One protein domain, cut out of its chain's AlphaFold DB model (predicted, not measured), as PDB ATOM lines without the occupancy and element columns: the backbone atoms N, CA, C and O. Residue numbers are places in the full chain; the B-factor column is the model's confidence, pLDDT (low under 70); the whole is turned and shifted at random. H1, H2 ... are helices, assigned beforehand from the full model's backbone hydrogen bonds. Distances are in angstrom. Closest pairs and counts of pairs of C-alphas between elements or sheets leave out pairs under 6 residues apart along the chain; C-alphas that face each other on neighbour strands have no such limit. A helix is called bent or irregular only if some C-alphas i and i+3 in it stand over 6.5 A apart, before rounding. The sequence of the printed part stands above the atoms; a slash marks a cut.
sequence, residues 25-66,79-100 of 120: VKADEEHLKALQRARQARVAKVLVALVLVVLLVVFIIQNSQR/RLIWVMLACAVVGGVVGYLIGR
ATOM      1  N   VAL A  25     -19.249 -67.698 -24.146       78.19
ATOM      2  CA  VAL A  25     -19.690 -66.350 -24.558       78.19
ATOM      3  C   VAL A  25     -21.206 -66.182 -24.422       78.19
ATOM      4  O   VAL A  25     -21.671 -65.151 -23.938       78.19
ATOM      5  N   LYS A  26     -21.989 -67.205 -24.794       80.56
ATOM      6  CA  LYS A  26     -23.449 -67.178 -24.620       80.56
ATOM      7  C   LYS A  26     -23.850 -67.151 -23.143       80.56
ATOM      8  O   LYS A  26     -24.716 -66.361 -22.774       80.56
ATOM      9  N   ALA A  27     -23.210 -67.966 -22.304       77.94
ATOM     10  CA  ALA A  27     -23.461 -67.969 -20.864       77.94
ATOM     11  C   ALA A  27     -23.139 -66.605 -20.226       77.94
ATOM     12  O   ALA A  27     -23.939 -66.096 -19.440       77.94
ATOM     13  N   ASP A  28     -22.029 -65.971 -20.615       79.88
ATOM     14  CA  ASP A  28     -21.656 -64.635 -20.144       79.88
ATOM     15  C   ASP A  28     -22.656 -63.563 -20.606       79.88
ATOM     16  O   ASP A  28     -23.078 -62.726 -19.805       79.88
ATOM     17  N   GLU A  29     -23.120 -63.606 -21.860       82.88
ATOM     18  CA  GLU A  29     -24.175 -62.710 -22.353       82.88
ATOM     19  C   GLU A  29     -25.481 -62.837 -21.559       82.88
ATOM     20  O   GLU A  29     -26.117 -61.826 -21.234       82.88
ATOM     21  N   GLU A  30     -25.912 -64.061 -21.258       80.81
ATOM     22  CA  GLU A  30     -27.120 -64.304 -20.466       80.81
ATOM     23  C   GLU A  30     -26.954 -63.819 -19.025       80.81
ATOM     24  O   GLU A  30     -27.851 -63.161 -18.481       80.81
ATOM     25  N   HIS A  31     -25.779 -64.048 -18.438       75.44
ATOM     26  CA  HIS A  31     -25.453 -63.583 -17.096       75.44
ATOM     27  C   HIS A  31     -25.441 -62.047 -17.026       75.44
ATOM     28  O   HIS A  31     -26.034 -61.455 -16.117       75.44
ATOM     29  N   LEU A  32     -24.865 -61.378 -18.029       80.00
ATOM     30  CA  LEU A  32     -24.864 -59.917 -18.149       80.00
ATOM     31  C   LEU A  32     -26.285 -59.355 -18.296       80.00
ATOM     32  O   LEU A  32     -26.634 -58.382 -17.620       80.00
ATOM     33  N   LYS A  33     -27.136 -59.989 -19.113       78.50
ATOM     34  CA  LYS A  33     -28.548 -59.598 -19.285       78.50
ATOM     35  C   LYS A  33     -29.340 -59.763 -17.982       78.50
ATOM     36  O   LYS A  33     -30.138 -58.885 -17.632       78.50
ATOM     37  N   ALA A  34     -29.101 -60.836 -17.226       76.56
ATOM     38  CA  ALA A  34     -29.733 -61.059 -15.925       76.56
ATOM     39  C   ALA A  34     -29.323 -59.988 -14.894       76.56
ATOM     40  O   ALA A  34     -30.181 -59.402 -14.222       76.56
ATOM     41  N   LEU A  35     -28.029 -59.659 -14.828       77.94
ATOM     42  CA  LEU A  35     -27.504 -58.599 -13.960       77.94
ATOM     43  C   LEU A  35     -28.043 -57.214 -14.346       77.94
ATOM     44  O   LEU A  35     -28.387 -56.416 -13.466       77.94
ATOM     45  N   GLN A  36     -28.165 -56.930 -15.645       77.50
ATOM     46  CA  GLN A  36     -28.740 -55.682 -16.149       77.50
ATOM     47  C   GLN A  36     -30.213 -55.531 -15.766       77.50
ATOM     48  O   GLN A  36     -30.586 -54.473 -15.259       77.50
ATOM     49  N   ARG A  37     -31.041 -56.572 -15.927       72.19
ATOM     50  CA  ARG A  37     -32.465 -56.531 -15.538       72.19
ATOM     51  C   ARG A  37     -32.640 -56.268 -14.041       72.19
ATOM     52  O   ARG A  37     -33.453 -55.431 -13.646       72.19
ATOM     53  N   ALA A  38     -31.833 -56.924 -13.205       68.44
ATOM     54  CA  ALA A  38     -31.849 -56.704 -11.761       68.44
ATOM     55  C   ALA A  38     -31.375 -55.290 -11.375       68.44
ATOM     56  O   ALA A  38     -31.953 -54.662 -10.481       68.44
ATOM     57  N   ARG A  39     -30.345 -54.760 -12.051       71.19
ATOM     58  CA  ARG A  39     -29.859 -53.390 -11.832       71.19
ATOM     59  C   ARG A  39     -30.853 -52.338 -12.301       71.19
ATOM     60  O   ARG A  39     -31.107 -51.408 -11.543       71.19
ATOM     61  N   GLN A  40     -31.434 -52.475 -13.489       71.94
ATOM     62  CA  GLN A  40     -32.377 -51.497 -14.040       71.94
ATOM     63  C   GLN A  40     -33.583 -51.295 -13.117       71.94
ATOM     64  O   GLN A  40     -33.946 -50.156 -12.836       71.94
ATOM     65  N   ALA A  41     -34.134 -52.374 -12.554       70.44
ATOM     66  CA  ALA A  41     -35.231 -52.278 -11.592       70.44
ATOM     67  C   ALA A  41     -34.832 -51.540 -10.299       70.44
ATOM     68  O   ALA A  41     -35.634 -50.785  -9.744       70.44
ATOM     69  N   ARG A  42     -33.592 -51.721  -9.813       72.50
ATOM     70  CA  ARG A  42     -33.081 -50.964  -8.657       72.50
ATOM     71  C   ARG A  42     -32.836 -49.501  -8.996       72.50
ATOM     72  O   ARG A  42     -33.242 -48.640  -8.227       72.50
ATOM     73  N   VAL A  43     -32.198 -49.215 -10.128       76.50
ATOM     74  CA  VAL A  43     -31.872 -47.846 -10.552       76.50
ATOM     75  C   VAL A  43     -33.148 -47.042 -10.784       76.50
ATOM     76  O   VAL A  43     -33.251 -45.926 -10.284       76.50
ATOM     77  N   ALA A  44     -34.155 -47.627 -11.439       73.88
ATOM     78  CA  ALA A  44     -35.462 -46.998 -11.605       73.88
ATOM     79  C   ALA A  44     -36.127 -46.701 -10.250       73.88
ATOM     80  O   ALA A  44     -36.624 -45.597 -10.039       73.88
ATOM     81  N   LYS A  45     -36.074 -47.641  -9.293       75.50
ATOM     82  CA  LYS A  45     -36.572 -47.413  -7.924       75.50
ATOM     83  C   LYS A  45     -35.839 -46.274  -7.212       75.50
ATOM     84  O   LYS A  45     -36.493 -45.446  -6.585       75.50
ATOM     85  N   VAL A  46     -34.511 -46.217  -7.314       80.06
ATOM     86  CA  VAL A  46     -33.695 -45.157  -6.697       80.06
ATOM     87  C   VAL A  46     -34.011 -43.797  -7.318       80.06
ATOM     88  O   VAL A  46     -34.207 -42.837  -6.580       80.06
ATOM     89  N   LEU A  47     -34.133 -43.718  -8.646       83.75
ATOM     90  CA  LEU A  47     -34.524 -42.493  -9.348       83.75
ATOM     91  C   LEU A  47     -35.904 -41.997  -8.904       83.75
ATOM     92  O   LEU A  47     -36.051 -40.825  -8.571       83.75
ATOM     93  N   VAL A  48     -36.902 -42.883  -8.843       81.06
ATOM     94  CA  VAL A  48     -38.258 -42.520  -8.398       81.06
ATOM     95  C   VAL A  48     -38.259 -42.045  -6.944       81.06
ATOM     96  O   VAL A  48     -38.887 -41.034  -6.629       81.06
ATOM     97  N   ALA A  49     -37.528 -42.730  -6.059       77.06
ATOM     98  CA  ALA A  49     -37.392 -42.315  -4.666       77.06
ATOM     99  C   ALA A  49     -36.719 -40.938  -4.547       77.06
ATOM    100  O   ALA A  49     -37.199 -40.085  -3.803       77.06
ATOM    101  N   LEU A  50     -35.657 -40.695  -5.321       84.12
ATOM    102  CA  LEU A  50     -34.957 -39.413  -5.354       84.12
ATOM    103  C   LEU A  50     -35.891 -38.277  -5.799       84.12
ATOM    104  O   LEU A  50     -35.946 -37.238  -5.146       84.12
ATOM    105  N   VAL A  51     -36.664 -38.487  -6.869       85.38
ATOM    106  CA  VAL A  51     -37.634 -37.499  -7.372       85.38
ATOM    107  C   VAL A  51     -38.692 -37.177  -6.314       85.38
ATOM    108  O   VAL A  51     -38.977 -36.004  -6.079       85.38
ATOM    109  N   LEU A  52     -39.235 -38.188  -5.628       77.88
ATOM    110  CA  LEU A  52     -40.209 -37.979  -4.552       77.88
ATOM    111  C   LEU A  52     -39.633 -37.165  -3.391       77.88
ATOM    112  O   LEU A  52     -40.311 -36.278  -2.877       77.88
ATOM    113  N   VAL A  53     -38.384 -37.430  -3.004       79.69
ATOM    114  CA  VAL A  53     -37.695 -36.663  -1.957       79.69
ATOM    115  C   VAL A  53     -37.526 -35.204  -2.378       79.69
ATOM    116  O   VAL A  53     -37.835 -34.308  -1.596       79.69
ATOM    117  N   VAL A  54     -37.090 -34.946  -3.614       83.81
ATOM    118  CA  VAL A  54     -36.930 -33.575  -4.122       83.81
ATOM    119  C   VAL A  54     -38.269 -32.835  -4.135       83.81
ATOM    120  O   VAL A  54     -38.350 -31.717  -3.629       83.81
ATOM    121  N   LEU A  55     -39.333 -33.462  -4.647       78.75
ATOM    122  CA  LEU A  55     -40.675 -32.871  -4.661       78.75
ATOM    123  C   LEU A  55     -41.189 -32.572  -3.250       78.75
ATOM    124  O   LEU A  55     -41.764 -31.511  -3.024       78.75
ATOM    125  N   LEU A  56     -40.943 -33.470  -2.296       71.31
ATOM    126  CA  LEU A  56     -41.302 -33.282  -0.894       71.31
ATOM    127  C   LEU A  56     -40.568 -32.080  -0.286       71.31
ATOM    128  O   LEU A  56     -41.198 -31.237   0.346       71.31
ATOM    129  N   VAL A  57     -39.258 -31.960  -0.514       77.12
ATOM    130  CA  VAL A  57     -38.460 -30.819  -0.036       77.12
ATOM    131  C   VAL A  57     -38.964 -29.508  -0.641       77.12
ATOM    132  O   VAL A  57     -39.181 -28.542   0.089       77.12
ATOM    133  N   VAL A  58     -39.215 -29.475  -1.952       78.12
ATOM    134  CA  VAL A  58     -39.766 -28.293  -2.634       78.12
ATOM    135  C   VAL A  58     -41.146 -27.934  -2.083       78.12
ATOM    136  O   VAL A  58     -41.394 -26.765  -1.793       78.12
ATOM    137  N   PHE A  59     -42.021 -28.919  -1.876       68.19
ATOM    138  CA  PHE A  59     -43.342 -28.727  -1.280       68.19
ATOM    139  C   PHE A  59     -43.242 -28.147   0.133       68.19
ATOM    140  O   PHE A  59     -43.948 -27.196   0.451       68.19
ATOM    141  N   ILE A  60     -42.327 -28.654   0.962       67.69
ATOM    142  CA  ILE A  60     -42.085 -28.128   2.311       67.69
ATOM    143  C   ILE A  60     -41.607 -26.679   2.251       67.69
ATOM    144  O   ILE A  60     -42.110 -25.853   3.008       67.69
ATOM    145  N   ILE A  61     -40.662 -26.354   1.367       68.81
ATOM    146  CA  ILE A  61     -40.115 -24.997   1.240       68.81
ATOM    147  C   ILE A  61     -41.187 -24.024   0.741       68.81
ATOM    148  O   ILE A  61     -41.369 -22.969   1.346       68.81
ATOM    149  N   GLN A  62     -41.924 -24.383  -0.315       58.44
ATOM    150  CA  GLN A  62     -42.997 -23.548  -0.865       58.44
ATOM    151  C   GLN A  62     -44.154 -23.374   0.126       58.44
ATOM    152  O   GLN A  62     -44.668 -22.271   0.276       58.44
ATOM    153  N   ASN A  63     -44.527 -24.424   0.857       63.84
ATOM    154  CA  ASN A  63     -45.625 -24.383   1.829       63.84
ATOM    155  C   ASN A  63     -45.185 -23.792   3.191       63.84
ATOM    156  O   ASN A  63     -46.005 -23.370   4.003       63.84
ATOM    157  N   SER A  64     -43.874 -23.688   3.437       59.69
ATOM    158  CA  SER A  64     -43.313 -22.967   4.589       59.69
ATOM    159  C   SER A  64     -43.229 -21.455   4.369       59.69
ATOM    160  O   SER A  64     -42.993 -20.715   5.332       59.69
ATOM    161  N   GLN A  65     -43.437 -20.955   3.144       50.28
ATOM    162  CA  GLN A  65     -43.462 -19.516   2.895       50.28
ATOM    163  C   GLN A  65     -44.793 -18.890   3.343       50.28
ATOM    164  O   GLN A  65     -45.801 -18.908   2.651       50.28
ATOM    165  N   ARG A  66     -44.738 -18.337   4.564       49.50
ATOM    166  CA  ARG A  66     -45.512 -17.211   5.124       49.50
ATOM    167  C   ARG A  66     -46.931 -17.012   4.573       49.50
ATOM    168  O   ARG A  66     -47.163 -16.141   3.744       49.50
ATOM    169  N   ARG A  79     -47.993 -25.293  10.674       60.75
ATOM    170  CA  ARG A  79     -47.025 -25.468   9.578       60.75
ATOM    171  C   ARG A  79     -46.148 -26.721   9.720       60.75
ATOM    172  O   ARG A  79     -45.749 -27.265   8.702       60.75
ATOM    173  N   LEU A  80     -45.894 -27.231  10.935       57.53
ATOM    174  CA  LEU A  80     -45.069 -28.440  11.122       57.53
ATOM    175  C   LEU A  80     -45.869 -29.742  11.031       57.53
ATOM    176  O   LEU A  80     -45.364 -30.731  10.506       57.53
ATOM    177  N   ILE A  81     -47.110 -29.765  11.527       63.44
ATOM    178  CA  ILE A  81     -47.880 -31.015  11.595       63.44
ATOM    179  C   ILE A  81     -48.299 -31.498  10.203       63.44
ATOM    180  O   ILE A  81     -48.255 -32.694   9.937       63.44
ATOM    181  N   TRP A  82     -48.605 -30.572   9.287       64.88
ATOM    182  CA  TRP A  82     -48.897 -30.885   7.885       64.88
ATOM    183  C   TRP A  82     -47.667 -31.387   7.126       64.88
ATOM    184  O   TRP A  82     -47.779 -32.301   6.314       64.88
ATOM    185  N   VAL A  83     -46.486 -30.850   7.438       67.31
ATOM    186  CA  VAL A  83     -45.209 -31.329   6.894       67.31
ATOM    187  C   VAL A  83     -44.893 -32.732   7.410       67.31
ATOM    188  O   VAL A  83     -44.561 -33.615   6.624       67.31
ATOM    189  N   MET A  84     -45.052 -32.966   8.714       69.38
ATOM    190  CA  MET A  84     -44.828 -34.276   9.327       69.38
ATOM    191  C   MET A  84     -45.812 -35.325   8.795       69.38
ATOM    192  O   MET A  84     -45.400 -36.441   8.486       69.38
ATOM    193  N   LEU A  85     -47.085 -34.955   8.616       73.56
ATOM    194  CA  LEU A  85     -48.109 -35.813   8.018       73.56
ATOM    195  C   LEU A  85     -47.778 -36.144   6.554       73.56
ATOM    196  O   LEU A  85     -47.815 -37.310   6.177       73.56
ATOM    197  N   ALA A  86     -47.397 -35.152   5.742       69.25
ATOM    198  CA  ALA A  86     -46.999 -35.372   4.351       69.25
ATOM    199  C   ALA A  86     -45.759 -36.279   4.248       69.25
ATOM    200  O   ALA A  86     -45.769 -37.242   3.482       69.25
ATOM    201  N   CYS A  87     -44.729 -36.036   5.068       72.88
ATOM    202  CA  CYS A  87     -43.561 -36.914   5.179       72.88
ATOM    203  C   CYS A  87     -43.950 -38.344   5.571       72.88
ATOM    204  O   CYS A  87     -43.458 -39.292   4.966       72.88
ATOM    205  N   ALA A  88     -44.827 -38.514   6.565       80.31
ATOM    206  CA  ALA A  88     -45.248 -39.829   7.041       80.31
ATOM    207  C   ALA A  88     -46.055 -40.595   5.984       80.31
ATOM    208  O   ALA A  88     -45.814 -41.782   5.773       80.31
ATOM    209  N   VAL A  89     -46.967 -39.920   5.278       80.62
ATOM    210  CA  VAL A  89     -47.744 -40.524   4.187       80.62
ATOM    211  C   VAL A  89     -46.826 -40.920   3.034       80.62
ATOM    212  O   VAL A  89     -46.886 -42.056   2.573       80.62
ATOM    213  N   VAL A  90     -45.931 -40.031   2.596       74.25
ATOM    214  CA  VAL A  90     -45.006 -40.321   1.487       74.25
ATOM    215  C   VAL A  90     -44.022 -41.424   1.868       74.25
ATOM    216  O   VAL A  90     -43.862 -42.387   1.120       74.25
ATOM    217  N   GLY A  91     -43.408 -41.335   3.049       75.56
ATOM    218  CA  GLY A  91     -42.508 -42.362   3.570       75.56
ATOM    219  C   GLY A  91     -43.204 -43.715   3.725       75.56
ATOM    220  O   GLY A  91     -42.646 -44.737   3.329       75.56
ATOM    221  N   GLY A  92     -44.447 -43.724   4.212       81.69
ATOM    222  CA  GLY A  92     -45.272 -44.925   4.326       81.69
ATOM    223  C   GLY A  92     -45.614 -45.541   2.971       81.69
ATOM    224  O   GLY A  92     -45.457 -46.746   2.794       81.69
ATOM    225  N   VAL A  93     -46.010 -44.732   1.987       79.44
ATOM    226  CA  VAL A  93     -46.344 -45.203   0.632       79.44
ATOM    227  C   VAL A  93     -45.106 -45.749  -0.085       79.44
ATOM    228  O   VAL A  93     -45.165 -46.833  -0.664       79.44
ATOM    229  N   VAL A  94     -43.969 -45.053  -0.007       74.94
ATOM    230  CA  VAL A  94     -42.700 -45.514  -0.591       74.94
ATOM    231  C   VAL A  94     -42.213 -46.785   0.101       74.94
ATOM    232  O   VAL A  94     -41.877 -47.757  -0.575       74.94
ATOM    233  N   GLY A  95     -42.228 -46.815   1.436       75.56
ATOM    234  CA  GLY A  95     -41.869 -47.993   2.225       75.56
ATOM    235  C   GLY A  95     -42.765 -49.191   1.914       75.56
ATOM    236  O   GLY A  95     -42.264 -50.298   1.736       75.56
ATOM    237  N   TYR A  96     -44.068 -48.968   1.743       77.12
ATOM    238  CA  TYR A  96     -45.030 -49.999   1.358       77.12
ATOM    239  C   TYR A  96     -44.795 -50.520  -0.070       77.12
ATOM    240  O   TYR A  96     -44.797 -51.729  -0.301       77.12
ATOM    241  N   LEU A  97     -44.548 -49.630  -1.035       67.88
ATOM    242  CA  LEU A  97     -44.291 -50.000  -2.433       67.88
ATOM    243  C   LEU A  97     -42.950 -50.727  -2.610       67.88
ATOM    244  O   LEU A  97     -42.860 -51.669  -3.399       67.88
ATOM    245  N   ILE A  98     -41.909 -50.317  -1.881       67.12
ATOM    246  CA  ILE A  98     -40.600 -50.988  -1.876       67.12
ATOM    247  C   ILE A  98     -40.679 -52.316  -1.122       67.12
ATOM    248  O   ILE A  98     -40.135 -53.318  -1.590       67.12
ATOM    249  N   GLY A  99     -41.374 -52.322   0.015       62.78
ATOM    250  CA  GLY A  99     -41.572 -53.472   0.889       62.78
ATOM    251  C   GLY A  99     -42.546 -54.510   0.347       62.78
ATOM    252  O   GLY A  99     -42.748 -55.525   1.001       62.78
ATOM    253  N   ARG A 100     -43.133 -54.301  -0.839       57.78
ATOM    254  CA  ARG A 100     -43.870 -55.332  -1.567       57.78
ATOM    255  C   ARG A 100     -42.863 -56.159  -2.379       57.78
ATOM    256  O   ARG A 100     -42.534 -55.758  -3.500       57.78
TER     257      ARG A 100
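AT A GLANCE: This is residues 25 to 66 and 79 to 100 of the 120 residues of the protein "LapA_dom domain-containing protein" of Actinobacteria bacterium (UniProt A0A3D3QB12). One long helix, H1, runs most of the length of the printed part, and a shorter helix, H2, lies side by side with its later portion and runs back the opposite way. The pairing is loose, with few contacts, and residues 25 to 44 of H1 stick out beyond it as a bare arm that makes much of the length. The printed part has 64 residues with two named helices, H1 then H2 along the chain, and no named strand, so its class is all helix. The whole is extended, with a radius of gyration of the C-alphas of 18.0 A and spans of 63 by 22 by 7 A.

IN THESE COORDINATES: H1, residues 25 to 63, measures 55.9 A from C-alpha 25 at (-19.690, -66.350, -24.558) to C-alpha 63 at (-45.625, -24.383, 1.829). H2, residues 79 to 98, measures 28.7 A and ends with C-alpha 98 at (-40.600, -50.988, -1.876). Neither helix is bent.

HOW THE PARTS SIT: H1 touches H2 with residues 49 to 63 alone, with 4 pairs of C-alphas within 8 A. The closest C-alphas of the two are those of Ile 60 and Val 83, 6.4 A apart. Their lines stand at a shallow tilt of 13 degrees, opposite ways. Residues 25 to 44, which belong to H1, stand free. Every O i to N i+4 pair is within hydrogen-bond range in H1, and 15 of 16 are in H2.

THE WHOLE: The C-alphas of Val 25 and Arg 66, the two farthest apart, are 62.9 A apart. Without the free stretch, the body spans 38 by 19 by 6 A. The link from H1 to H2 runs across the cut, where residues 67 to 78 are not printed and C-alphas 66 and 79 are 9.5 A apart. The mean pLDDT of the printed part is 73.1; residue 38, residues 59 to 66, residues 79 to 84, residue 86 and residues 97 to 100 are under 70.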